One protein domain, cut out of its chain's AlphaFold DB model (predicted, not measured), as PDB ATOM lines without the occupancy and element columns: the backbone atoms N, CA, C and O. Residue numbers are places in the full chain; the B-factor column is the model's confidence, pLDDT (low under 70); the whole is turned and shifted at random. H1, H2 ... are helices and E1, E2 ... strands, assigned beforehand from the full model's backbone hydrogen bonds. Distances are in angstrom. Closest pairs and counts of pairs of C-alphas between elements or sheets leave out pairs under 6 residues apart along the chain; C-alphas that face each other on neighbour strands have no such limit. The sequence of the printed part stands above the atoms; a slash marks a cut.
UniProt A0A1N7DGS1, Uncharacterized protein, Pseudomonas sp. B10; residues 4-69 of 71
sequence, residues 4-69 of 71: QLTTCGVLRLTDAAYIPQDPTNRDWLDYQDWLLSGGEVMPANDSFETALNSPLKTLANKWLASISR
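Overview. This is residues 4 to 69 of the 71 residues of an uncharacterized protein of Pseudomonas sp. B10 (UniProt A0A1N7DGS1). A small three-stranded antiparallel sheet with helix H1 crossing one of its faces makes a compact body, and a second helix, H2, sticks out from it within the free arm of residues 47 to 69. The body spans 27 by 19 by 18 A without the stretches that stand free. The printed part has 66 residues, with three named strands followed by two named helices, and its class is mixed, helices and strands. The sheet's order is E1, E2, E3. The whole is loose, with a radius of gyration of the C-alphas of 15.0 A, and elongated, spanning 48 by 28 by 21 A.

Arrangement. E1, residues 4 to 6, and E2, residues 9 to 12, form a hairpin, antiparallel at 151 degrees; N 4 and O 11, 2.8 A apart, are within hydrogen-bond range. E2 and E3, residues 17 to 20, form another hairpin, antiparallel at 162 degrees, with N 10 and O 19 at 2.9 A. The three strands are a meander, each the antiparallel neighbour of the one before. H1, residues 26 to 36, is on the sheet at a height of 9.9 A over it. It lies over E2, with 4 C-alphas falling there, and only just not over E3, with 2. It runs across the strands, at 89 degrees to E2 on the local plane. The closest C-alphas of E3 and H1, those of Ile 19 and Trp 28, are 6.2 A apart. Residues 42 to 43 pair with residues 4 to 5 of E1, parallel. H2, residues 55 to 67, is not on the sheet and is apart from H1. In H1 and H2 every O i to N i+4 pair is within hydrogen-bond range.

Along the chain. E1 begins at C-alpha 4 (51.974, -33.898, -41.288) and measures 6.4 A; E2 measures 9.9 A and E3 9.7 A. H1 measures 15.5 A. H2 measures 19.0 A and ends at C-alpha 67 (18.073, -37.497, -45.110).

Size, cuts and confidence. The C-alphas farthest apart, those of Asp 15 and Arg 69, are 48.7 A apart. The printed part has no cut. The link from H1 to H2, 18 residues, is long. Residues 44 to 69 have pLDDT under 70.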
ATOM      1  N   GLN A   4      51.996 -32.901 -40.230       86.44
ATOM      2  CA  GLN A   4      51.974 -33.898 -41.288       86.44
ATOM      3  C   GLN A   4      50.928 -34.959 -40.951       86.44
ATOM      4  O   GLN A   4      50.940 -35.514 -39.851       86.44
ATOM      5  N   LEU A   5      50.019 -35.238 -41.887       82.19
ATOM      6  CA  LEU A   5      49.000 -36.270 -41.708       82.19
ATOM      7  C   LEU A   5      49.643 -37.653 -41.753       82.19
ATOM      8  O   LEU A   5      50.374 -37.942 -42.687       82.19
ATOM      9  N   THR A   6      49.352 -38.514 -40.785       81.88
ATOM     10  CA  THR A   6      49.807 -39.916 -40.755       81.88
ATOM     11  C   THR A   6      48.599 -40.857 -40.727       81.88
ATOM     12  O   THR A   6      47.463 -40.410 -40.591       81.88
ATOM     13  N   THR A   7      48.819 -42.173 -40.810       78.44
ATOM     14  CA  THR A   7      47.733 -43.171 -40.843       78.44
ATOM     15  C   THR A   7      46.803 -43.137 -39.620       78.44
ATOM     16  O   THR A   7      45.617 -43.417 -39.765       78.44
ATOM     17  N   CYS A   8      47.311 -42.795 -38.430       80.25
ATOM     18  CA  CYS A   8      46.554 -42.869 -37.164       80.25
ATOM     19  C   CYS A   8      46.587 -41.566 -36.338       80.25
ATOM     20  O   CYS A   8      46.278 -41.572 -35.145       80.25
ATOM     21  N   GLY A   9      47.005 -40.453 -36.941       86.62
ATOM     22  CA  GLY A   9      47.201 -39.194 -36.226       86.62
ATOM     23  C   GLY A   9      47.977 -38.178 -37.048       86.62
ATOM     24  O   GLY A   9      48.054 -38.280 -38.273       86.62
ATOM     25  N   VAL A  10      48.606 -37.221 -36.377       89.25
ATOM     26  CA  VAL A  10      49.447 -36.210 -37.019       89.25
ATOM     27  C   VAL A  10      50.807 -36.114 -36.360       89.25
ATOM     28  O   VAL A  10      50.941 -36.229 -35.149       89.25
ATOM     29  N   LEU A  11      51.832 -35.877 -37.168       89.19
ATOM     30  CA  LEU A  11      53.161 -35.547 -36.683       89.19
ATOM     31  C   LEU A  11      53.314 -34.029 -36.690       89.19
ATOM     32  O   LEU A  11      53.196 -33.393 -37.738       89.19
ATOM     33  N   ARG A  12      53.586 -33.431 -35.534       90.50
ATOM     34  CA  ARG A  12      53.942 -32.017 -35.452       90.50
ATOM     35  C   ARG A  12      55.401 -31.865 -35.876       90.50
ATOM     36  O   ARG A  12      56.303 -32.420 -35.263       90.50
ATOM     37  N   LEU A  13      55.644 -31.112 -36.946       85.50
ATOM     38  CA  LEU A  13      56.982 -30.970 -37.534       85.50
ATOM     39  C   LEU A  13      57.895 -30.037 -36.730       85.50
ATOM     40  O   LEU A  13      59.103 -30.028 -36.932       85.50
ATOM     41  N   THR A  14      57.325 -29.233 -35.833       87.12
ATOM     42  CA  THR A  14      58.072 -28.251 -35.033       87.12
ATOM     43  C   THR A  14      58.951 -28.912 -33.970       87.12
ATOM     44  O   THR A  14      60.063 -28.461 -33.726       87.12
ATOM     45  N   ASP A  15      58.454 -29.976 -33.354       88.44
ATOM     46  CA  ASP A  15      59.063 -30.724 -32.248       88.44
ATOM     47  C   ASP A  15      59.187 -32.229 -32.555       88.44
ATOM     48  O   ASP A  15      59.642 -32.994 -31.708       88.44
ATOM     49  N   ALA A  16      58.795 -32.654 -33.762       86.00
ATOM     50  CA  ALA A  16      58.695 -34.056 -34.169       86.00
ATOM     51  C   ALA A  16      57.809 -34.901 -33.230       86.00
ATOM     52  O   ALA A  16      57.998 -36.114 -33.115       86.00
ATOM     53  N   ALA A  17      56.834 -34.275 -32.560       89.19
ATOM     54  CA  ALA A  17      55.924 -34.971 -31.665       89.19
ATOM     55  C   ALA A  17      54.818 -35.682 -32.452       89.19
ATOM     56  O   ALA A  17      54.131 -35.085 -33.285       89.19
ATOM     57  N   TYR A  18      54.625 -36.969 -32.166       89.31
ATOM     58  CA  TYR A  18      53.516 -37.741 -32.711       89.31
ATOM     59  C   TYR A  18      52.256 -37.533 -31.870       89.31
ATOM     60  O   TYR A  18      52.240 -37.826 -30.676       89.31
ATOM     61  N   ILE A  19      51.197 -37.054 -32.512       88.88
ATOM     62  CA  ILE A  19      49.910 -36.755 -31.898       88.88
ATOM     63  C   ILE A  19      48.896 -37.788 -32.406       88.88
ATOM     64  O   ILE A  19      48.496 -37.733 -33.573       88.88
ATOM     65  N   PRO A  20      48.467 -38.740 -31.564       88.75
ATOM     66  CA  PRO A  20      47.421 -39.684 -31.936       88.75
ATOM     67  C   PRO A  20      46.077 -38.973 -32.144       88.75
ATOM     68  O   PRO A  20      45.811 -37.941 -31.525       88.75
ATOM     69  N   GLN A  21      45.213 -39.562 -32.977       83.94
ATOM     70  CA  GLN A  21      43.823 -39.135 -33.163       83.94
ATOM     71  C   GLN A  21      42.966 -39.465 -31.923       83.94
ATOM     72  O   GLN A  21      42.078 -40.316 -31.959       83.94
ATOM     73  N   ASP A  22      43.259 -38.818 -30.802       84.62
ATOM     74  CA  ASP A  22      42.588 -39.040 -29.525       84.62
ATOM     75  C   ASP A  22      41.919 -37.736 -29.055       84.62
ATOM     76  O   ASP A  22      42.618 -36.750 -28.824       84.62
ATOM     77  N   PRO A  23      40.582 -37.697 -28.884       80.25
ATOM     78  CA  PRO A  23      39.872 -36.501 -28.426       80.25
ATOM     79  C   PRO A  23      40.202 -36.106 -26.980       80.25
ATOM     80  O   PRO A  23      39.875 -34.998 -26.562       80.25
ATOM     81  N   THR A  24      40.828 -36.993 -26.203       86.31
ATOM     82  CA  THR A  24      41.332 -36.680 -24.860       86.31
ATOM     83  C   THR A  24      42.728 -36.058 -24.891       86.31
ATOM     84  O   THR A  24      43.167 -35.489 -23.890       86.31
ATOM     85  N   ASN A  25      43.418 -36.114 -26.036       85.88
ATOM     86  CA  ASN A  25      44.721 -35.497 -26.203       85.88
ATOM     87  C   ASN A  25      44.571 -34.008 -26.536       85.88
ATOM     88  O   ASN A  25      43.958 -33.617 -27.531       85.88
ATOM     89  N   ARG A  26      45.184 -33.164 -25.707       90.12
ATOM     90  CA  ARG A  26      45.187 -31.712 -25.892       90.12
ATOM     91  C   ARG A  26      45.823 -31.298 -27.216       90.12
ATOM     92  O   ARG A  26      45.283 -30.443 -27.906       90.12
ATOM     93  N   ASP A  27      46.923 -31.939 -27.594       87.31
ATOM     94  CA  ASP A  27      47.633 -31.635 -28.835       87.31
ATOM     95  C   ASP A  27      46.784 -31.944 -30.080       87.31
ATOM     96  O   ASP A  27      46.932 -31.289 -31.113       87.31
ATOM     97  N   TRP A  28      45.872 -32.918 -29.976       87.25
ATOM     98  CA  TRP A  28      44.923 -33.257 -31.033       87.25
ATOM     99  C   TRP A  28      43.819 -32.202 -31.170       87.25
ATOM    100  O   TRP A  28      43.473 -31.816 -32.285       87.25
ATOM    101  N   LEU A  29      43.302 -31.685 -30.051       87.62
ATOM    102  CA  LEU A  29      42.328 -30.589 -30.053       87.62
ATOM    103  C   LEU A  29      42.935 -29.298 -30.615       87.62
ATOM    104  O   LEU A  29      42.318 -28.654 -31.462       87.62
ATOM    105  N   ASP A  30      44.165 -28.965 -30.218       88.00
ATOM    106  CA  ASP A  30      44.888 -27.801 -30.744       88.00
ATOM    107  C   ASP A  30      45.137 -27.934 -32.261       88.00
ATOM    108  O   ASP A  30      45.038 -26.959 -33.008       88.00
ATOM    109  N   TYR A  31      45.418 -29.149 -32.748       84.19
ATOM    110  CA  TYR A  31      45.505 -29.431 -34.183       84.19
ATOM    111  C   TYR A  31      44.166 -29.207 -34.910       84.19
ATOM    112  O   TYR A  31      44.149 -28.622 -35.994       84.19
ATOM    113  N   GLN A  32      43.046 -29.637 -34.322       83.69
ATOM    114  CA  GLN A  32      41.713 -29.434 -34.897       83.69
ATOM    115  C   GLN A  32      41.318 -27.953 -34.953       83.69
ATOM    116  O   GLN A  32      40.785 -27.504 -35.967       83.69
ATOM    117  N   ASP A  33      41.610 -27.183 -33.906       85.00
ATOM    118  CA  ASP A  33      41.362 -25.737 -33.877       85.00
ATOM    119  C   ASP A  33      42.203 -25.000 -34.935       85.00
ATOM    120  O   ASP A  33      41.713 -24.141 -35.678       85.00
ATOM    121  N   TRP A  34      43.457 -25.426 -35.097       85.44
ATOM    122  CA  TRP A  34      44.338 -24.915 -36.139       85.44
ATOM    123  C   TRP A  34      43.837 -25.247 -37.556       85.44
ATOM    124  O   TRP A  34      43.861 -24.371 -38.421       85.44
ATOM    125  N   LEU A  35      43.326 -26.463 -37.798       82.81
ATOM    126  CA  LEU A  35      42.671 -26.818 -39.067       82.81
ATOM    127  C   LEU A  35      41.462 -25.913 -39.352       82.81
ATOM    128  O   LEU A  35      41.309 -25.423 -40.470       82.81
ATOM    129  N   LEU A  36      40.616 -25.667 -38.347       80.06
ATOM    130  CA  LEU A  36      39.428 -24.811 -38.477       80.06
ATOM    131  C   LEU A  36      39.782 -23.345 -38.751       80.06
ATOM    132  O   LEU A  36      39.048 -22.654 -39.454       80.06
ATOM    133  N   SER A  37      40.930 -22.890 -38.254       80.56
ATOM    134  CA  SER A  37      41.477 -21.555 -38.518       80.56
ATOM    135  C   SER A  37      42.066 -21.391 -39.929       80.56
ATOM    136  O   SER A  37      42.565 -20.316 -40.262       80.56
ATOM    137  N   GLY A  38      42.017 -22.433 -40.769       80.12
ATOM    138  CA  GLY A  38      42.581 -22.434 -42.122       80.12
ATOM    139  C   GLY A  38      43.998 -23.004 -42.206       80.12
ATOM    140  O   GLY A  38      44.718 -22.718 -43.160       80.12
ATOM    141  N   GLY A  39      44.420 -23.780 -41.208       82.06
ATOM    142  CA  GLY A  39      45.686 -24.499 -41.230       82.06
ATOM    143  C   GLY A  39      45.729 -25.570 -42.321       82.06
ATOM    144  O   GLY A  39      44.811 -26.376 -42.451       82.06
ATOM    145  N   GLU A  40      46.812 -25.604 -43.097       79.31
ATOM    146  CA  GLU A  40      47.020 -26.582 -44.168       79.31
ATOM    147  C   GLU A  40      47.981 -27.685 -43.719       79.31
ATOM    148  O   GLU A  40      49.165 -27.438 -43.470       79.31
ATOM    149  N   VAL A  41      47.475 -28.913 -43.598       81.38
ATOM    150  CA  VAL A  41      48.296 -30.067 -43.220       81.38
ATOM    151  C   VAL A  41      49.129 -30.537 -44.406       81.38
ATOM    152  O   VAL A  41      48.616 -30.673 -45.516       81.38
ATOM    153  N   MET A  42      50.401 -30.851 -44.168       79.12
ATOM    154  CA  MET A  42      51.207 -31.498 -45.195       79.12
ATOM    155  C   MET A  42      50.740 -32.951 -45.345       79.12
ATOM    156  O   MET A  42      50.628 -33.666 -44.340       79.12
ATOM    157  N   PRO A  43      50.466 -33.420 -46.571       74.38
ATOM    158  CA  PRO A  43      50.225 -34.835 -46.790       74.38
ATOM    159  C   PRO A  43      51.487 -35.604 -46.388       74.38
ATOM    160  O   PRO A  43      52.598 -35.192 -46.739       74.38
ATOM    161  N   ALA A  44      51.357 -36.713 -45.651       68.94
ATOM    162  CA  ALA A  44      52.470 -37.653 -45.615       68.94
ATOM    163  C   ALA A  44      52.744 -38.074 -47.051       68.94
ATOM    164  O   ALA A  44      51.838 -38.512 -47.759       68.94
ATOM    165  N   ASN A  45      53.997 -37.933 -47.469       58.56
ATOM    166  CA  ASN A  45      54.504 -38.469 -48.721       58.56
ATOM    167  C   ASN A  45      54.605 -40.004 -48.625       58.56
ATOM    168  O   ASN A  45      55.657 -40.591 -48.858       58.56
ATOM    169  N   ASP A  46      53.515 -40.644 -48.223       50.28
ATOM    170  CA  ASP A  46      53.276 -42.045 -48.463       50.28
ATOM    171  C   ASP A  46      52.537 -42.098 -49.793       50.28
ATOM    172  O   ASP A  46      51.453 -41.533 -49.936       50.28
ATOM    173  N   SER A  47      53.150 -42.732 -50.786       45.81
ATOM    174  CA  SER A  47      52.597 -42.986 -52.115       45.81
ATOM    175  C   SER A  47      51.295 -43.809 -52.064       45.81
ATOM    176  O   SER A  47      51.257 -44.956 -52.499       45.81
ATOM    177  N   PHE A  48      50.206 -43.231 -51.558       48.91
ATOM    178  CA  PHE A  48      48.845 -43.761 -51.599       48.91
ATOM    179  C   PHE A  48      47.978 -42.931 -52.555       48.91
ATOM    180  O   PHE A  48      46.803 -42.678 -52.297       48.91
ATOM    181  N   GLU A  49      48.537 -42.549 -53.701       47.53
ATOM    182  CA  GLU A  49      47.879 -41.820 -54.797       47.53
ATOM    183  C   GLU A  49      46.708 -42.580 -55.469       47.53
ATOM    184  O   GLU A  49      46.363 -42.310 -56.617       47.53
ATOM    185  N   THR A  50      46.060 -43.575 -54.847       45.34
ATOM    186  CA  THR A  50      44.998 -44.328 -55.560       45.34
ATOM    187  C   THR A  50      43.832 -44.872 -54.724       45.34
ATOM    188  O   THR A  50      42.827 -45.255 -55.316       45.34
ATOM    189  N   ALA A  51      43.856 -44.885 -53.383       45.06
ATOM    190  CA  ALA A  51      42.863 -45.680 -52.629       45.06
ATOM    191  C   ALA A  51      41.840 -44.918 -51.757       45.06
ATOM    192  O   ALA A  51      40.799 -45.496 -51.435       45.06
ATOM    193  N   LEU A  52      42.056 -43.650 -51.374       45.38
ATOM    194  CA  LEU A  52      41.180 -42.982 -50.384       45.38
ATOM    195  C   LEU A  52      40.043 -42.118 -50.962       45.38
ATOM    196  O   LEU A  52      39.180 -41.648 -50.220       45.38
ATOM    197  N   ASN A  53      39.977 -41.961 -52.285       47.28
ATOM    198  CA  ASN A  53      39.000 -41.078 -52.941       47.28
ATOM    199  C   ASN A  53      37.595 -41.704 -53.068       47.28
ATOM    200  O   ASN A  53      36.644 -41.026 -53.466       47.28
ATOM    201  N   SER A  54      37.464 -42.985 -52.724       47.59
ATOM    202  CA  SER A  54      36.260 -43.801 -52.912       47.59
ATOM    203  C   SER A  54      35.419 -43.962 -51.631       47.59
ATOM    204  O   SER A  54      34.218 -43.699 -51.690       47.59
ATOM    205  N   PRO A  55      35.975 -44.331 -50.454       51.22
ATOM    206  CA  PRO A  55      35.142 -44.668 -49.294       51.22
ATOM    207  C   PRO A  55      34.500 -43.450 -48.608       51.22
ATOM    208  O   PRO A  55      33.358 -43.543 -48.152       51.22
ATOM    209  N   LEU A  56      35.173 -42.293 -48.573       49.03
ATOM    210  CA  LEU A  56      34.631 -41.082 -47.937       49.03
ATOM    211  C   LEU A  56      33.465 -40.479 -48.731       49.03
ATOM    212  O   LEU A  56      32.467 -40.059 -48.145       49.03
ATOM    213  N   LYS A  57      33.537 -40.514 -50.068       52.81
ATOM    214  CA  LYS A  57      32.432 -40.070 -50.932       52.81
ATOM    215  C   LYS A  57      31.226 -41.001 -50.817       52.81
ATOM    216  O   LYS A  57      30.096 -40.526 -50.764       52.81
ATOM    217  N   THR A  58      31.440 -42.313 -50.705       53.25
ATOM    218  CA  THR A  58      30.343 -43.276 -50.520       53.25
ATOM    219  C   THR A  58      29.629 -43.090 -49.183       53.25
ATOM    220  O   THR A  58      28.399 -43.114 -49.154       53.25
ATOM    221  N   LEU A  59      30.357 -42.857 -48.085       53.94
ATOM    222  CA  LEU A  59      29.732 -42.641 -46.778       53.94
ATOM    223  C   LEU A  59      28.971 -41.304 -46.723       53.94
ATOM    224  O   LEU A  59      27.832 -41.282 -46.257       53.94
ATOM    225  N   ALA A  60      29.541 -40.225 -47.271       57.59
ATOM    226  CA  ALA A  60      28.881 -38.919 -47.360       57.59
ATOM    227  C   ALA A  60      27.598 -38.967 -48.214       57.59
ATOM    228  O   ALA A  60      26.551 -38.463 -47.804       57.59
ATOM    229  N   ASN A  61      27.641 -39.659 -49.357       58.84
ATOM    230  CA  ASN A  61      26.474 -39.830 -50.224       58.84
ATOM    231  C   ASN A  61      25.381 -40.685 -49.566       58.84
ATOM    232  O   ASN A  61      24.194 -40.438 -49.779       58.84
ATOM    233  N   LYS A  62      25.757 -41.670 -48.740       62.38
ATOM    234  CA  LYS A  62      24.797 -42.517 -48.019       62.38
ATOM    235  C   LYS A  62      24.057 -41.739 -46.925       62.38
ATOM    236  O   LYS A  62      22.857 -41.941 -46.754       62.38
ATOM    237  N   TRP A  63      24.739 -40.822 -46.238       56.88
ATOM    238  CA  TRP A  63      24.109 -39.905 -45.286       56.88
ATOM    239  C   TRP A  63      23.152 -38.935 -45.983       56.88
ATOM    240  O   TRP A  63      21.988 -38.858 -45.593       56.88
ATOM    241  N   LEU A  64      23.578 -38.285 -47.070       60.09
ATOM    242  CA  LEU A  64      22.715 -37.383 -47.845       60.09
ATOM    243  C   LEU A  64      21.457 -38.088 -48.377       60.09
ATOM    244  O   LEU A  64      20.353 -37.571 -48.222       60.09
ATOM    245  N   ALA A  65      21.596 -39.306 -48.912       60.53
ATOM    246  CA  ALA A  65      20.465 -40.095 -49.405       60.53
ATOM    247  C   ALA A  65      19.504 -40.561 -48.294       60.53
ATOM    248  O   ALA A  65      18.315 -40.752 -48.555       60.53
ATOM    249  N   SER A  66      19.998 -40.744 -47.064       56.59
ATOM    250  CA  SER A  66      19.166 -41.116 -45.911       56.59
ATOM    251  C   SER A  66      18.341 -39.953 -45.352       56.59
ATOM    252  O   SER A  66      17.273 -40.184 -44.797       56.59
ATOM    253  N   ILE A  67      18.784 -38.707 -45.557       57.97
ATOM    254  CA  ILE A  67      18.073 -37.497 -45.110       57.97
ATOM    255  C   ILE A  67      16.959 -37.118 -46.104       57.97
ATOM    256  O   ILE A  67      15.950 -36.540 -45.719       57.97
ATOM    257  N   SER A  68      17.083 -37.500 -47.382       53.09
ATOM    258  CA  SER A  68      16.064 -37.241 -48.416       53.09
ATOM    259  C   SER A  68      14.848 -38.179 -48.365       53.09
ATOM    260  O   SER A  68      13.947 -38.050 -49.193       53.09
ATOM    261  N   ARG A  69      14.814 -39.143 -47.435       55.22
ATOM    262  CA  ARG A  69      13.642 -39.989 -47.169       55.22
ATOM    263  C   ARG A  69      13.290 -39.945 -45.689       55.22
ATOM    264  O   ARG A  69      13.477 -40.920 -44.966       55.22
TER     265      ARG A  69